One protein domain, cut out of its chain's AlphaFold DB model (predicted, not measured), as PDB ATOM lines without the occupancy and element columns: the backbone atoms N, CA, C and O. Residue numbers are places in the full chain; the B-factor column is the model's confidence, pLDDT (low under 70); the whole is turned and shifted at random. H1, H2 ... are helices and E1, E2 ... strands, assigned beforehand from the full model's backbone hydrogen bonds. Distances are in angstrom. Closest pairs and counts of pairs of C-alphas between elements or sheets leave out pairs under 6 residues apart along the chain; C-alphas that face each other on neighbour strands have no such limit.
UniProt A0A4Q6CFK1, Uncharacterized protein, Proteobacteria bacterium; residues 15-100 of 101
ATOM      1  N   VAL A  15      15.211  13.059 -14.181       97.81
ATOM      2  CA  VAL A  15      16.020  13.660 -13.117       97.81
ATOM      3  C   VAL A  15      15.536  13.145 -11.764       97.81
ATOM      4  O   VAL A  15      14.378  13.327 -11.394       97.81
ATOM      5  N   VAL A  16      16.442  12.530 -11.007       98.06
ATOM      6  CA  VAL A  16      16.237  12.127  -9.613       98.06
ATOM      7  C   VAL A  16      16.869  13.176  -8.703       98.06
ATOM      8  O   VAL A  16      18.064  13.466  -8.797       98.06
ATOM      9  N   MET A  17      16.068  13.745  -7.811       98.31
ATOM     10  CA  MET A  17      16.453  14.807  -6.884       98.31
ATOM     11  C   MET A  17      16.466  14.273  -5.454       98.31
ATOM     12  O   MET A  17      15.439  13.813  -4.966       98.31
ATOM     13  N   VAL A  18      17.607  14.357  -4.767       97.69
ATOM     14  CA  VAL A  18      17.781  13.905  -3.375       97.69
ATOM     15  C   VAL A  18      17.711  15.098  -2.421       97.69
ATOM     16  O   VAL A  18      18.494  16.043  -2.546       97.69
ATOM     17  N   CYS A  19      16.797  15.070  -1.448       96.75
ATOM     18  CA  CYS A  19      16.619  16.170  -0.497       96.75
ATOM     19  C   CYS A  19      17.771  16.256   0.517       96.75
ATOM     20  O   CYS A  19      17.936  15.387   1.374       96.75
ATOM     21  N   THR A  20      18.505  17.367   0.503       94.94
ATOM     22  CA  THR A  20      19.628  17.624   1.430       94.94
ATOM     23  C   THR A  20      19.187  17.976   2.852       94.94
ATOM     24  O   THR A  20      19.910  17.735   3.818       94.94
ATOM     25  N   LYS A  21      17.983  18.540   3.020       93.06
ATOM     26  CA  LYS A  21      17.475  18.947   4.343       93.06
ATOM     27  C   LYS A  21      17.085  17.747   5.210       93.06
ATOM     28  O   LYS A  21      17.132  17.860   6.431       93.06
ATOM     29  N   CYS A  22      16.715  16.617   4.603       90.62
ATOM     30  CA  CYS A  22      16.370  15.397   5.337       90.62
ATOM     31  C   CYS A  22      17.581  14.843   6.098       90.62
ATOM     32  O   CYS A  22      17.466  14.552   7.285       90.62
ATOM     33  N   SER A  23      18.754  14.808   5.462       86.50
ATOM     34  CA  SER A  23      20.014  14.353   6.072       86.50
ATOM     35  C   SER A  23      20.398  15.163   7.306       86.50
ATOM     36  O   SER A  23      20.758  14.605   8.333       86.50
ATOM     37  N   LYS A  24      20.196  16.485   7.273       84.75
ATOM     38  CA  LYS A  24      20.447  17.358   8.436       84.75
ATOM     39  C   LYS A  24      19.496  17.112   9.611       84.75
ATOM     40  O   LYS A  24      19.787  17.525  10.727       84.75
ATOM     41  N   LYS A  25      18.332  16.504   9.363       83.12
ATOM     42  CA  LYS A  25      17.312  16.219  10.385       83.12
ATOM     43  C   LYS A  25      17.433  14.816  10.976       83.12
ATOM     44  O   LYS A  25      16.763  14.531  11.962       83.12
ATOM     45  N   ILE A  26      18.243  13.949  10.374       83.06
ATOM     46  CA  ILE A  26      18.497  12.594  10.855       83.06
ATOM     47  C   ILE A  26      19.845  12.619  11.586       83.06
ATOM     48  O   ILE A  26      20.885  12.922  10.998       83.06
ATOM     49  N   VAL A  27      19.816  12.320  12.885       76.25
ATOM     50  CA  VAL A  27      21.002  12.346  13.754       76.25
ATOM     51  C   VAL A  27      22.076  11.393  13.216       76.25
ATOM     52  O   VAL A  27      21.782  10.236  12.923       76.25
ATOM     53  N   GLY A  28      23.314  11.886  13.093       77.75
ATOM     54  CA  GLY A  28      24.469  11.101  12.639       77.75
ATOM     55  C   GLY A  28      24.522  10.827  11.131       77.75
ATOM     56  O   GLY A  28      25.148   9.856  10.723       77.75
ATOM     57  N   SER A  29      23.844  11.631  10.300       80.31
ATOM     58  CA  SER A  29      23.698  11.354   8.861       80.31
ATOM     59  C   SER A  29      23.994  12.553   7.946       80.31
ATOM     60  O   SER A  29      23.410  12.702   6.876       80.31
ATOM     61  N   GLU A  30      24.924  13.426   8.339       79.50
ATOM     62  CA  GLU A  30      25.208  14.686   7.630       79.50
ATOM     63  C   GLU A  30      25.577  14.492   6.148       79.50
ATOM     64  O   GLU A  30      25.182  15.311   5.318       79.50
ATOM     65  N   ALA A  31      26.247  13.386   5.804       88.38
ATOM     66  CA  ALA A  31      26.629  13.034   4.431       88.38
ATOM     67  C   ALA A  31      25.563  12.235   3.651       88.38
ATOM     68  O   ALA A  31      25.711  12.020   2.450       88.38
ATOM     69  N   LEU A  32      24.454  11.834   4.285       91.00
ATOM     70  CA  LEU A  32      23.517  10.844   3.738       91.00
ATOM     71  C   LEU A  32      22.940  11.217   2.364       91.00
ATOM     72  O   LEU A  32      22.769  10.346   1.516       91.00
ATOM     73  N   ALA A  33      22.627  12.493   2.116       94.00
ATOM     74  CA  ALA A  33      22.107  12.927   0.818       94.00
ATOM     75  C   ALA A  33      23.168  12.835  -0.283       94.00
ATOM     76  O   ALA A  33      22.845  12.479  -1.417       94.00
ATOM     77  N   ASP A  34      24.421  13.162   0.036       95.31
ATOM     78  CA  ASP A  34      25.516  13.109  -0.927       95.31
ATOM     79  C   ASP A  34      25.954  11.673  -1.215       95.31
ATOM     80  O   ASP A  34      26.172  11.347  -2.387       95.31
ATOM     81  N   ASP A  35      25.984  10.816  -0.194       95.38
ATOM     82  CA  ASP A  35      26.231   9.379  -0.338       95.38
ATOM     83  C   ASP A  35      25.121   8.727  -1.173       95.38
ATOM     84  O   ASP A  35      25.395   8.132  -2.214       95.38
ATOM     85  N   MET A  36      23.848   8.971  -0.835       95.81
ATOM     86  CA  MET A  36      22.709   8.467  -1.610       95.81
ATOM     87  C   MET A  36      22.724   8.970  -3.060       95.81
ATOM     88  O   MET A  36      22.471   8.197  -3.983       95.81
ATOM     89  N   LYS A  37      23.054  10.249  -3.299       97.62
ATOM     90  CA  LYS A  37      23.230  10.788  -4.660       97.62
ATOM     91  C   LYS A  37      24.332  10.036  -5.404       97.62
ATOM     92  O   LYS A  37      24.153   9.713  -6.578       97.62
ATOM     93  N   LYS A  38      25.485   9.820  -4.766       98.06
ATOM     94  CA  LYS A  38      26.643   9.146  -5.369       98.06
ATOM     95  C   LYS A  38      26.299   7.704  -5.741       98.06
ATOM     96  O   LYS A  38      26.557   7.313  -6.880       98.06
ATOM     97  N   ASP A  39      25.670   6.983  -4.827       97.56
ATOM     98  CA  ASP A  39      25.290   5.584  -4.989       97.56
ATOM     99  C   ASP A  39      24.233   5.416  -6.087       97.56
ATOM    100  O   ASP A  39      24.447   4.680  -7.053       97.56
ATOM    101  N   LEU A  40      23.147   6.197  -6.036       97.94
ATOM    102  CA  LEU A  40      22.115   6.197  -7.080       97.94
ATOM    103  C   LEU A  40      22.676   6.584  -8.447       97.94
ATOM    104  O   LEU A  40      22.314   5.987  -9.457       97.94
ATOM    105  N   LYS A  41      23.572   7.576  -8.501       97.75
ATOM    106  CA  LYS A  41      24.236   7.966  -9.750       97.75
ATOM    107  C   LYS A  41      25.068   6.818 -10.319       97.75
ATOM    108  O   LYS A  41      25.112   6.682 -11.538       97.75
ATOM    109  N   GLY A  42      25.750   6.045  -9.474       98.00
ATOM    110  CA  GLY A  42      26.527   4.877  -9.888       98.00
ATOM    111  C   GLY A  42      25.642   3.809 -10.527       98.00
ATOM    112  O   GLY A  42      25.845   3.468 -11.694       98.00
ATOM    113  N   GLU A  43      24.621   3.366  -9.794       98.06
ATOM    114  CA  GLU A  43      23.706   2.297 -10.221       98.06
ATOM    115  C   GLU A  43      22.845   2.696 -11.427       98.06
ATOM    116  O   GLU A  43      22.750   1.980 -12.420       98.06
ATOM    117  N   LEU A  44      22.246   3.888 -11.420       97.44
ATOM    118  CA  LEU A  44      21.420   4.318 -12.553       97.44
ATOM    119  C   LEU A  44      22.267   4.532 -13.814       97.44
ATOM    120  O   LEU A  44      21.792   4.280 -14.922       97.44
ATOM    121  N   LYS A  45      23.535   4.938 -13.667       96.25
ATOM    122  CA  LYS A  45      24.448   5.054 -14.807       96.25
ATOM    123  C   LYS A  45      24.840   3.691 -15.375       96.25
ATOM    124  O   LYS A  45      24.965   3.588 -16.594       96.25
ATOM    125  N   SER A  46      25.028   2.663 -14.546       97.00
ATOM    126  CA  SER A  46      25.322   1.311 -15.043       97.00
ATOM    127  C   SER A  46      24.121   0.708 -15.788       97.00
ATOM    128  O   SER A  46      24.313   0.037 -16.799       97.00
ATOM    129  N   LEU A  47      22.891   1.018 -15.360       96.12
ATOM    130  CA  LEU A  47      21.655   0.436 -15.903       96.12
ATOM    131  C   LEU A  47      20.996   1.232 -17.046       96.12
ATOM    132  O   LEU A  47      20.228   0.666 -17.830       96.12
ATOM    133  N   ARG A  48      21.214   2.552 -17.119       94.12
ATOM    134  CA  ARG A  48      20.570   3.466 -18.092       94.12
ATOM    135  C   ARG A  48      21.550   4.428 -18.772       94.12
ATOM    136  O   ARG A  48      21.140   5.329 -19.506       94.12
ATOM    137  N   GLY A  49      22.854   4.268 -18.547       92.62
ATOM    138  CA  GLY A  49      23.872   5.128 -19.141       92.62
ATOM    139  C   GLY A  49      23.721   6.586 -18.701       92.62
ATOM    140  O   GLY A  49      23.652   6.896 -17.515       92.62
ATOM    141  N   LYS A  50      23.697   7.515 -19.661       93.44
ATOM    142  CA  LYS A  50      23.545   8.950 -19.370       93.44
ATOM    143  C   LYS A  50      22.087   9.409 -19.287       93.44
ATOM    144  O   LYS A  50      21.890  10.562 -18.939       93.44
ATOM    145  N   ALA A  51      21.105   8.543 -19.557       94.62
ATOM    146  CA  ALA A  51      19.700   8.930 -19.712       94.62
ATOM    147  C   ALA A  51      19.058   9.490 -18.430       94.62
ATOM    148  O   ALA A  51      18.096  10.252 -18.512       94.62
ATOM    149  N   VAL A  52      19.606   9.145 -17.259       96.81
ATOM    150  CA  VAL A  52      19.104   9.581 -15.951       96.81
ATOM    151  C   VAL A  52      20.133  10.463 -15.256       96.81
ATOM    152  O   VAL A  52      21.298  10.084 -15.092       96.81
ATOM    153  N   ARG A  53      19.704  11.642 -14.804       97.25
ATOM    154  CA  ARG A  53      20.515  12.534 -13.972       97.25
ATOM    155  C   ARG A  53      20.138  12.356 -12.509       97.25
ATOM    156  O   ARG A  53      18.966  12.341 -12.174       97.25
ATOM    157  N   VAL A  54      21.133  12.305 -11.626       98.06
ATOM    158  CA  VAL A  54      20.915  12.362 -10.175       98.06
ATOM    159  C   VAL A  54      21.559  13.630  -9.631       98.06
ATOM    160  O   VAL A  54      22.740  13.890  -9.891       98.06
ATOM    161  N   VAL A  55      20.784  14.425  -8.903       97.62
ATOM    162  CA  VAL A  55      21.216  15.679  -8.275       97.62
ATOM    163  C   VAL A  55      20.735  15.744  -6.833       97.62
ATOM    164  O   VAL A  55      19.819  15.033  -6.427       97.62
ATOM    165  N   THR A  56      21.345  16.621  -6.051       97.50
ATOM    166  CA  THR A  56      20.775  17.068  -4.785       97.50
ATOM    167  C   THR A  56      19.837  18.245  -5.018       97.50
ATOM    168  O   THR A  56      20.020  19.031  -5.946       97.50
ATOM    169  N   ALA A  57      18.841  18.369  -4.150       97.25
ATOM    170  CA  ALA A  57      17.938  19.504  -4.083       97.25
ATOM    171  C   ALA A  57      17.853  20.023  -2.643       97.25
ATOM    172  O   ALA A  57      18.257  19.352  -1.679       97.25
ATOM    173  N   SER A  58      17.329  21.238  -2.490       94.94
ATOM    174  CA  SER A  58      16.916  21.770  -1.193       94.94
ATOM    175  C   SER A  58      15.690  20.995  -0.662       94.94
ATOM    176  O   SER A  58      15.459  19.843  -1.031       94.94
ATOM    177  N   CYS A  59      14.939  21.564   0.286       95.25
ATOM    178  CA  CYS A  59      13.771  20.883   0.844       95.25
ATOM    179  C   CYS A  59      12.740  20.569  -0.250       95.25
ATOM    180  O   CYS A  59      12.436  21.435  -1.058       95.25
ATOM    181  N   LEU A  60      12.192  19.352  -0.232       95.81
ATOM    182  CA  LEU A  60      11.094  18.936  -1.113       95.81
ATOM    183  C   LEU A  60       9.720  19.004  -0.419       95.81
ATOM    184  O   LEU A  60       8.734  18.590  -1.003       95.81
ATOM    185  N   ASP A  61       9.670  19.430   0.850       94.19
ATOM    186  CA  ASP A  61       8.458  19.641   1.673       94.19
ATOM    187  C   ASP A  61       7.495  18.447   1.849       94.19
ATOM    188  O   ASP A  61       6.419  18.585   2.422       94.19
ATOM    189  N   VAL A  62       7.917  17.241   1.464       93.31
ATOM    190  CA  VAL A  62       7.108  16.005   1.516       93.31
ATOM    191  C   VAL A  62       7.573  14.986   2.566       93.31
ATOM    192  O   VAL A  62       6.958  13.936   2.734       93.31
ATOM    193  N   CYS A  63       8.683  15.243   3.268       87.44
ATOM    194  CA  CYS A  63       9.259  14.271   4.201       87.44
ATOM    195  C   CYS A  63       8.580  14.298   5.590       87.44
ATOM    196  O   CYS A  63       8.558  15.349   6.241       87.44
ATOM    197  N   PRO A  64       8.140  13.148   6.130       84.00
ATOM    198  CA  PRO A  64       7.897  12.989   7.562       84.00
ATOM    199  C   PRO A  64       9.228  12.918   8.340       84.00
ATOM    200  O   PRO A  64      10.315  12.856   7.757       84.00
ATOM    201  N   LYS A  65       9.170  12.935   9.679       82.69
ATOM    202  CA  LYS A  65      10.368  12.851  10.540       82.69
ATOM    203  C   LYS A  65      11.174  11.571  10.256       82.69
ATOM    204  O   LYS A  65      10.596  10.515  10.028       82.69
ATOM    205  N   ASN A  66      12.505  11.670  10.333       85.75
ATOM    206  CA  ASN A  66      13.465  10.564  10.178       85.75
ATOM    207  C   ASN A  66      13.410   9.794   8.843       85.75
ATOM    208  O   ASN A  66      13.860   8.653   8.766       85.75
ATOM    209  N   ARG A  67      12.870  10.399   7.783       92.06
ATOM    210  CA  ARG A  67      12.800   9.800   6.444       92.06
ATOM    211  C   ARG A  67      13.494  10.692   5.423       92.06
ATOM    212  O   ARG A  67      13.556  11.908   5.593       92.06
ATOM    213  N   MET A  68      13.995  10.080   4.355       94.19
ATOM    214  CA  MET A  68      14.569  10.790   3.213       94.19
ATOM    215  C   MET A  68      13.505  10.980   2.139       94.19
ATOM    216  O   MET A  68      12.767  10.049   1.831       94.19
ATOM    217  N   ALA A  69      13.434  12.176   1.563       96.44
ATOM    218  CA  ALA A  69      12.616  12.437   0.386       96.44
ATOM    219  C   ALA A  69      13.481  12.482  -0.876       96.44
ATOM    220  O   ALA A  69      14.552  13.098  -0.882       96.44
ATOM    221  N   LEU A  70      12.969  11.879  -1.942       97.56
ATOM    222  CA  LEU A  70      13.462  12.028  -3.301       97.56
ATOM    223  C   LEU A  70      12.308  12.454  -4.201       97.56
ATOM    224  O   LEU A  70      11.166  12.102  -3.926       97.56
ATOM    225  N   ALA A  71      12.603  13.160  -5.282       97.94
ATOM    226  CA  ALA A  71      11.643  13.420  -6.347       97.94
ATOM    227  C   ALA A  71      12.178  12.894  -7.677       97.94
ATOM    228  O   ALA A  71      13.381  12.950  -7.934       97.94
ATOM    229  N   ILE A  72      11.283  12.368  -8.503       97.94
ATOM    230  CA  ILE A  72      11.579  11.840  -9.830       97.94
ATOM    231  C   ILE A  72      10.772  12.667 -10.818       97.94
ATOM    232  O   ILE A  72       9.547  12.592 -10.822       97.94
ATOM    233  N   ALA A  73      11.464  13.449 -11.638       97.00
ATOM    234  CA  ALA A  73      10.881  14.099 -12.801       97.00
ATOM    235  C   ALA A  73      11.213  13.247 -14.029       97.00
ATOM    236  O   ALA A  73      12.380  13.173 -14.417       97.00
ATOM    237  N   SER A  74      10.214  12.575 -14.600       95.50
ATOM    238  CA  SER A  74      10.348  11.787 -15.830       95.50
ATOM    239  C   SER A  74       9.782  12.562 -17.018       95.50
ATOM    240  O   SER A  74       8.879  13.381 -16.867       95.50
ATOM    241  N   ARG A  75      10.303  12.303 -18.219       92.62
ATOM    242  CA  ARG A  75       9.833  12.932 -19.460       92.62
ATOM    243  C   ARG A  75       8.375  12.594 -19.794       92.62
ATOM    244  O   ARG A  75       7.695  13.419 -20.393       92.62
ATOM    245  N   ASN A  76       7.920  11.388 -19.445       89.94
ATOM    246  CA  ASN A  76       6.631  10.840 -19.893       89.94
ATOM    247  C   ASN A  76       5.673  10.500 -18.738       89.94
ATOM    248  O   ASN A  76       4.675   9.815 -18.959       89.94
ATOM    249  N   GLN A  77       5.985  10.910 -17.508       92.19
ATOM    250  CA  GLN A  77       5.161  10.650 -16.325       92.19
ATOM    251  C   GLN A  77       5.125  11.890 -15.433       92.19
ATOM    252  O   GLN A  77       6.045  12.710 -15.467       92.19
ATOM    253  N   ASP A  78       4.090  11.997 -14.603       95.38
ATOM    254  CA  ASP A  78       4.020  13.043 -13.589       95.38
ATOM    255  C   ASP A  78       5.197  12.952 -12.617       95.38
ATOM    256  O   ASP A  78       5.719  11.875 -12.309       95.38
ATOM    257  N   THR A  79       5.605  14.108 -12.097       96.56
ATOM    258  CA  THR A  79       6.635  14.147 -11.062       96.56
ATOM    259  C   THR A  79       6.101  13.514  -9.788       96.56
ATOM    260  O   THR A  79       5.064  13.918  -9.262       96.56
ATOM    261  N   VAL A  80       6.843  12.549  -9.255       96.44
ATOM    262  CA  VAL A  80       6.473  11.827  -8.035       96.44
ATOM    263  C   VAL A  80       7.555  11.957  -6.981       96.44
ATOM    264  O   VAL A  80       8.745  11.998  -7.294       96.44
ATOM    265  N   ALA A  81       7.143  11.987  -5.714       96.94
ATOM    266  CA  ALA A  81       8.059  11.940  -4.588       96.94
ATOM    267  C   ALA A  81       8.070  10.559  -3.927       96.94
ATOM    268  O   ALA A  81       7.025   9.944  -3.718       96.94
ATOM    269  N   LEU A  82       9.260  10.097  -3.551       97.06
ATOM    270  CA  LEU A  82       9.469   8.897  -2.752       97.06
ATOM    271  C   LEU A  82       9.927   9.291  -1.354       97.06
ATOM    272  O   LEU A  82      10.886  10.046  -1.195       97.06
ATOM    273  N   VAL A  83       9.270   8.738  -0.338       96.06
ATOM    274  CA  VAL A  83       9.687   8.858   1.061       96.06
ATOM    275  C   VAL A  83      10.306   7.537   1.488       96.06
ATOM    276  O   VAL A  83       9.608   6.543   1.688       96.06
ATOM    277  N   VAL A  84      11.618   7.516   1.677       94.69
ATOM    278  CA  VAL A  84      12.387   6.293   1.922       94.69
ATOM    279  C   VAL A  84      12.938   6.261   3.338       94.69
ATOM    280  O   VAL A  84      13.247   7.295   3.935       94.69
ATOM    281  N   ASP A  85      12.994   5.065   3.915       93.38
ATOM    282  CA  ASP A  85      13.800   4.844   5.113       93.38
ATOM    283  C   ASP A  85      15.281   4.916   4.694       93.38
ATOM    284  O   ASP A  85      15.640   4.244   3.723       93.38
ATOM    285  N   PRO A  86      16.140   5.702   5.369       89.56
ATOM    286  CA  PRO A  86      17.577   5.756   5.088       89.56
ATOM    287  C   PRO A  86      18.277   4.393   5.030       89.56
ATOM    288  O   PRO A  86      19.298   4.265   4.366       89.56
ATOM    289  N   LYS A  87      17.744   3.382   5.724       91.00
ATOM    290  CA  LYS A  87      18.286   2.017   5.774       91.00
ATOM    291  C   LYS A  87      17.776   1.121   4.643       91.00
ATOM    292  O   LYS A  87      18.135  -0.055   4.583       91.00
ATOM    293  N   THR A  88      16.909   1.640   3.774       94.94
ATOM    294  CA  THR A  88      16.408   0.909   2.605       94.94
ATOM    295  C   THR A  88      17.583   0.496   1.726       94.94
ATOM    296  O   THR A  88      18.458   1.307   1.433       94.94
ATOM    297  N   LYS A  89      17.601  -0.767   1.284       97.00
ATOM    298  CA  LYS A  89      18.648  -1.259   0.383       97.00
ATOM    299  C   LYS A  89      18.660  -0.442  -0.908       97.00
ATOM    300  O   LYS A  89      17.605  -0.204  -1.499       97.00
ATOM    301  N   LEU A  90      19.857  -0.084  -1.371       96.75
ATOM    302  CA  LEU A  90      20.045   0.694  -2.597       96.75
ATOM    303  C   LEU A  90      19.360   0.039  -3.803       96.75
ATOM    304  O   LEU A  90      18.648   0.723  -4.529       96.75
ATOM    305  N   SER A  91      19.505  -1.279  -3.974       97.62
ATOM    306  CA  SER A  91      18.880  -2.018  -5.078       97.62
ATOM    307  C   SER A  91      17.358  -1.866  -5.096       97.62
ATOM    308  O   SER A  91      16.786  -1.561  -6.132       97.62
ATOM    309  N   THR A  92      16.704  -1.965  -3.935       98.06
ATOM    310  CA  THR A  92      15.253  -1.769  -3.815       98.06
ATOM    311  C   THR A  92      14.833  -0.356  -4.221       98.06
ATOM    312  O   THR A  92      13.811  -0.185  -4.885       98.06
ATOM    313  N   LEU A  93      15.614   0.661  -3.843       97.50
ATOM    314  CA  LEU A  93      15.346   2.041  -4.244       97.50
ATOM    315  C   LEU A  93      15.560   2.247  -5.751       97.50
ATOM    316  O   LEU A  93      14.746   2.903  -6.398       97.50
ATOM    317  N   VAL A  94      16.617   1.665  -6.316       98.12
ATOM    318  CA  VAL A  94      16.886   1.701  -7.759       98.12
ATOM    319  C   VAL A  94      15.744   1.044  -8.533       98.12
ATOM    320  O   VAL A  94      15.225   1.662  -9.458       98.12
ATOM    321  N   ASP A  95      15.281  -0.135  -8.119       98.00
ATOM    322  CA  ASP A  95      14.164  -0.836  -8.764       98.00
ATOM    323  C   ASP A  95      12.867  -0.015  -8.744       98.00
ATOM    324  O   ASP A  95      12.101  -0.021  -9.709       98.00
ATOM    325  N   GLU A  96      12.602   0.698  -7.647       97.50
ATOM    326  CA  GLU A  96      11.443   1.588  -7.541       97.50
ATOM    327  C   GLU A  96      11.580   2.819  -8.448       97.50
ATOM    328  O   GLU A  96      10.604   3.212  -9.087       97.50
ATOM    329  N   ILE A  97      12.778   3.405  -8.554       96.75
ATOM    330  CA  ILE A  97      13.046   4.514  -9.481       96.75
ATOM    331  C   ILE A  97      12.864   4.048 -10.927       96.75
ATOM    332  O   ILE A  97      12.200   4.727 -11.704       96.75
ATOM    333  N   LEU A  98      13.404   2.881 -11.288       95.69
ATOM    334  CA  LEU A  98      13.318   2.334 -12.643       95.69
ATOM    335  C   LEU A  98      11.882   2.036 -13.085       95.69
ATOM    336  O   LEU A  98      11.599   2.101 -14.276       95.69
ATOM    337  N   ARG A  99      10.975   1.733 -12.149       95.00
ATOM    338  CA  ARG A  99       9.540   1.558 -12.432       95.00
ATOM    339  C   ARG A  99       8.807   2.873 -12.732       95.00
ATOM    340  O   ARG A  99       7.659   2.830 -13.165       95.00
ATOM    341  N   ARG A 100       9.446   4.022 -12.492       93.75
ATOM    342  CA  ARG A 100       8.855   5.372 -12.557       93.75
ATOM    343  C   ARG A 100       9.513   6.281 -13.597       93.75
ATOM    344  O   ARG A 100       9.254   7.483 -13.608       93.75
TER     345      ARG A 100
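AT A GLANCE: This is residues 15 to 100 of the 101 residues of an uncharacterized protein of Proteobacteria bacterium (UniProt A0A4Q6CFK1). What is the main picture? A strongly twisted sheet of four strands has its one face covered by the long helix H2 and the shorter helix H3, in two layers, while the short helix H1 sits past the end of E1 and only grazes the sheet. What makes it up? The printed part has 86 residues, with E1, H1, H2, E2, E3, E4 and H3 along it; the sheet's order is E2 E1 E3 E4, mixed, and the class is mixed, helices and strands. How large is it? It is compact and rounded, with a radius of gyration of the C-alphas of 12.0 A and spans of 33 by 24 by 19 A.

IN THESE COORDINATES: Where does the first half lie? E1, residues 15 to 19, begins at C-alpha 15 (16.020, 13.660, -13.117), and H1 is residues 20 to 25. H2, residues 32 to 48, is 23.2 A long from C-alpha 32 (23.517, 10.844, 3.738), and E2 is residues 52 to 57, 15.5 A. What follows? E3, residues 68 to 74, is 19.5 A long, and E4 is residues 80 to 84, 12.8 A. H3, residues 90 to 98, 12.2 A, ends at C-alpha 98 (13.318, 2.334, -12.643).

HOW THE PARTS SIT: How are the strands paired? E1 and E2 are parallel, with N 16 and O 53 2.8 A apart; with H1 and H2 between them they form a strand-helix-strand unit, two parallel neighbours joined through helices, its crossover right-handed. E1 and E3 are antiparallel, with N 17 and O 71 2.8 A apart, and E3 and E4, a hairpin, are antiparallel, with N 70 and O 82 2.9 A apart. How do the helices stand to the sheet? H2 lies over E2 and E1 at a height over the sheet of 8.0 A, along the strands, at 13 degrees to E1 on the local plane; its closest C-alphas to E2 are those of Lys 41 and Val 54, 5.5 A. H3, on the same face, also at 8.0 A, is over none of the strands, but only just: 2 of its C-alphas fall on E1. How do the helices meet? H2 touches H3 with its residues 39 to 44 alone, closest at the C-alphas of Leu 40 and Val 94, 6.9 A, at a steep tilt of 59 degrees, the same way. H1 and H2, a helical hairpin, touch at the C-alphas of Thr 20 and Ala 33, 5.3 A; every O i to N i+4 pair is within hydrogen-bond range in H2 and H3, and 1 of 2 in H1.

THE WHOLE: How far does it reach? The two C-alphas farthest apart are those of Gly 28 and Asn 76, 37.1 A. Is it unbroken and confident? The printed part has no cut, and no link is long. The mean pLDDT of the printed part is 93.8, and no printed residue is under 70.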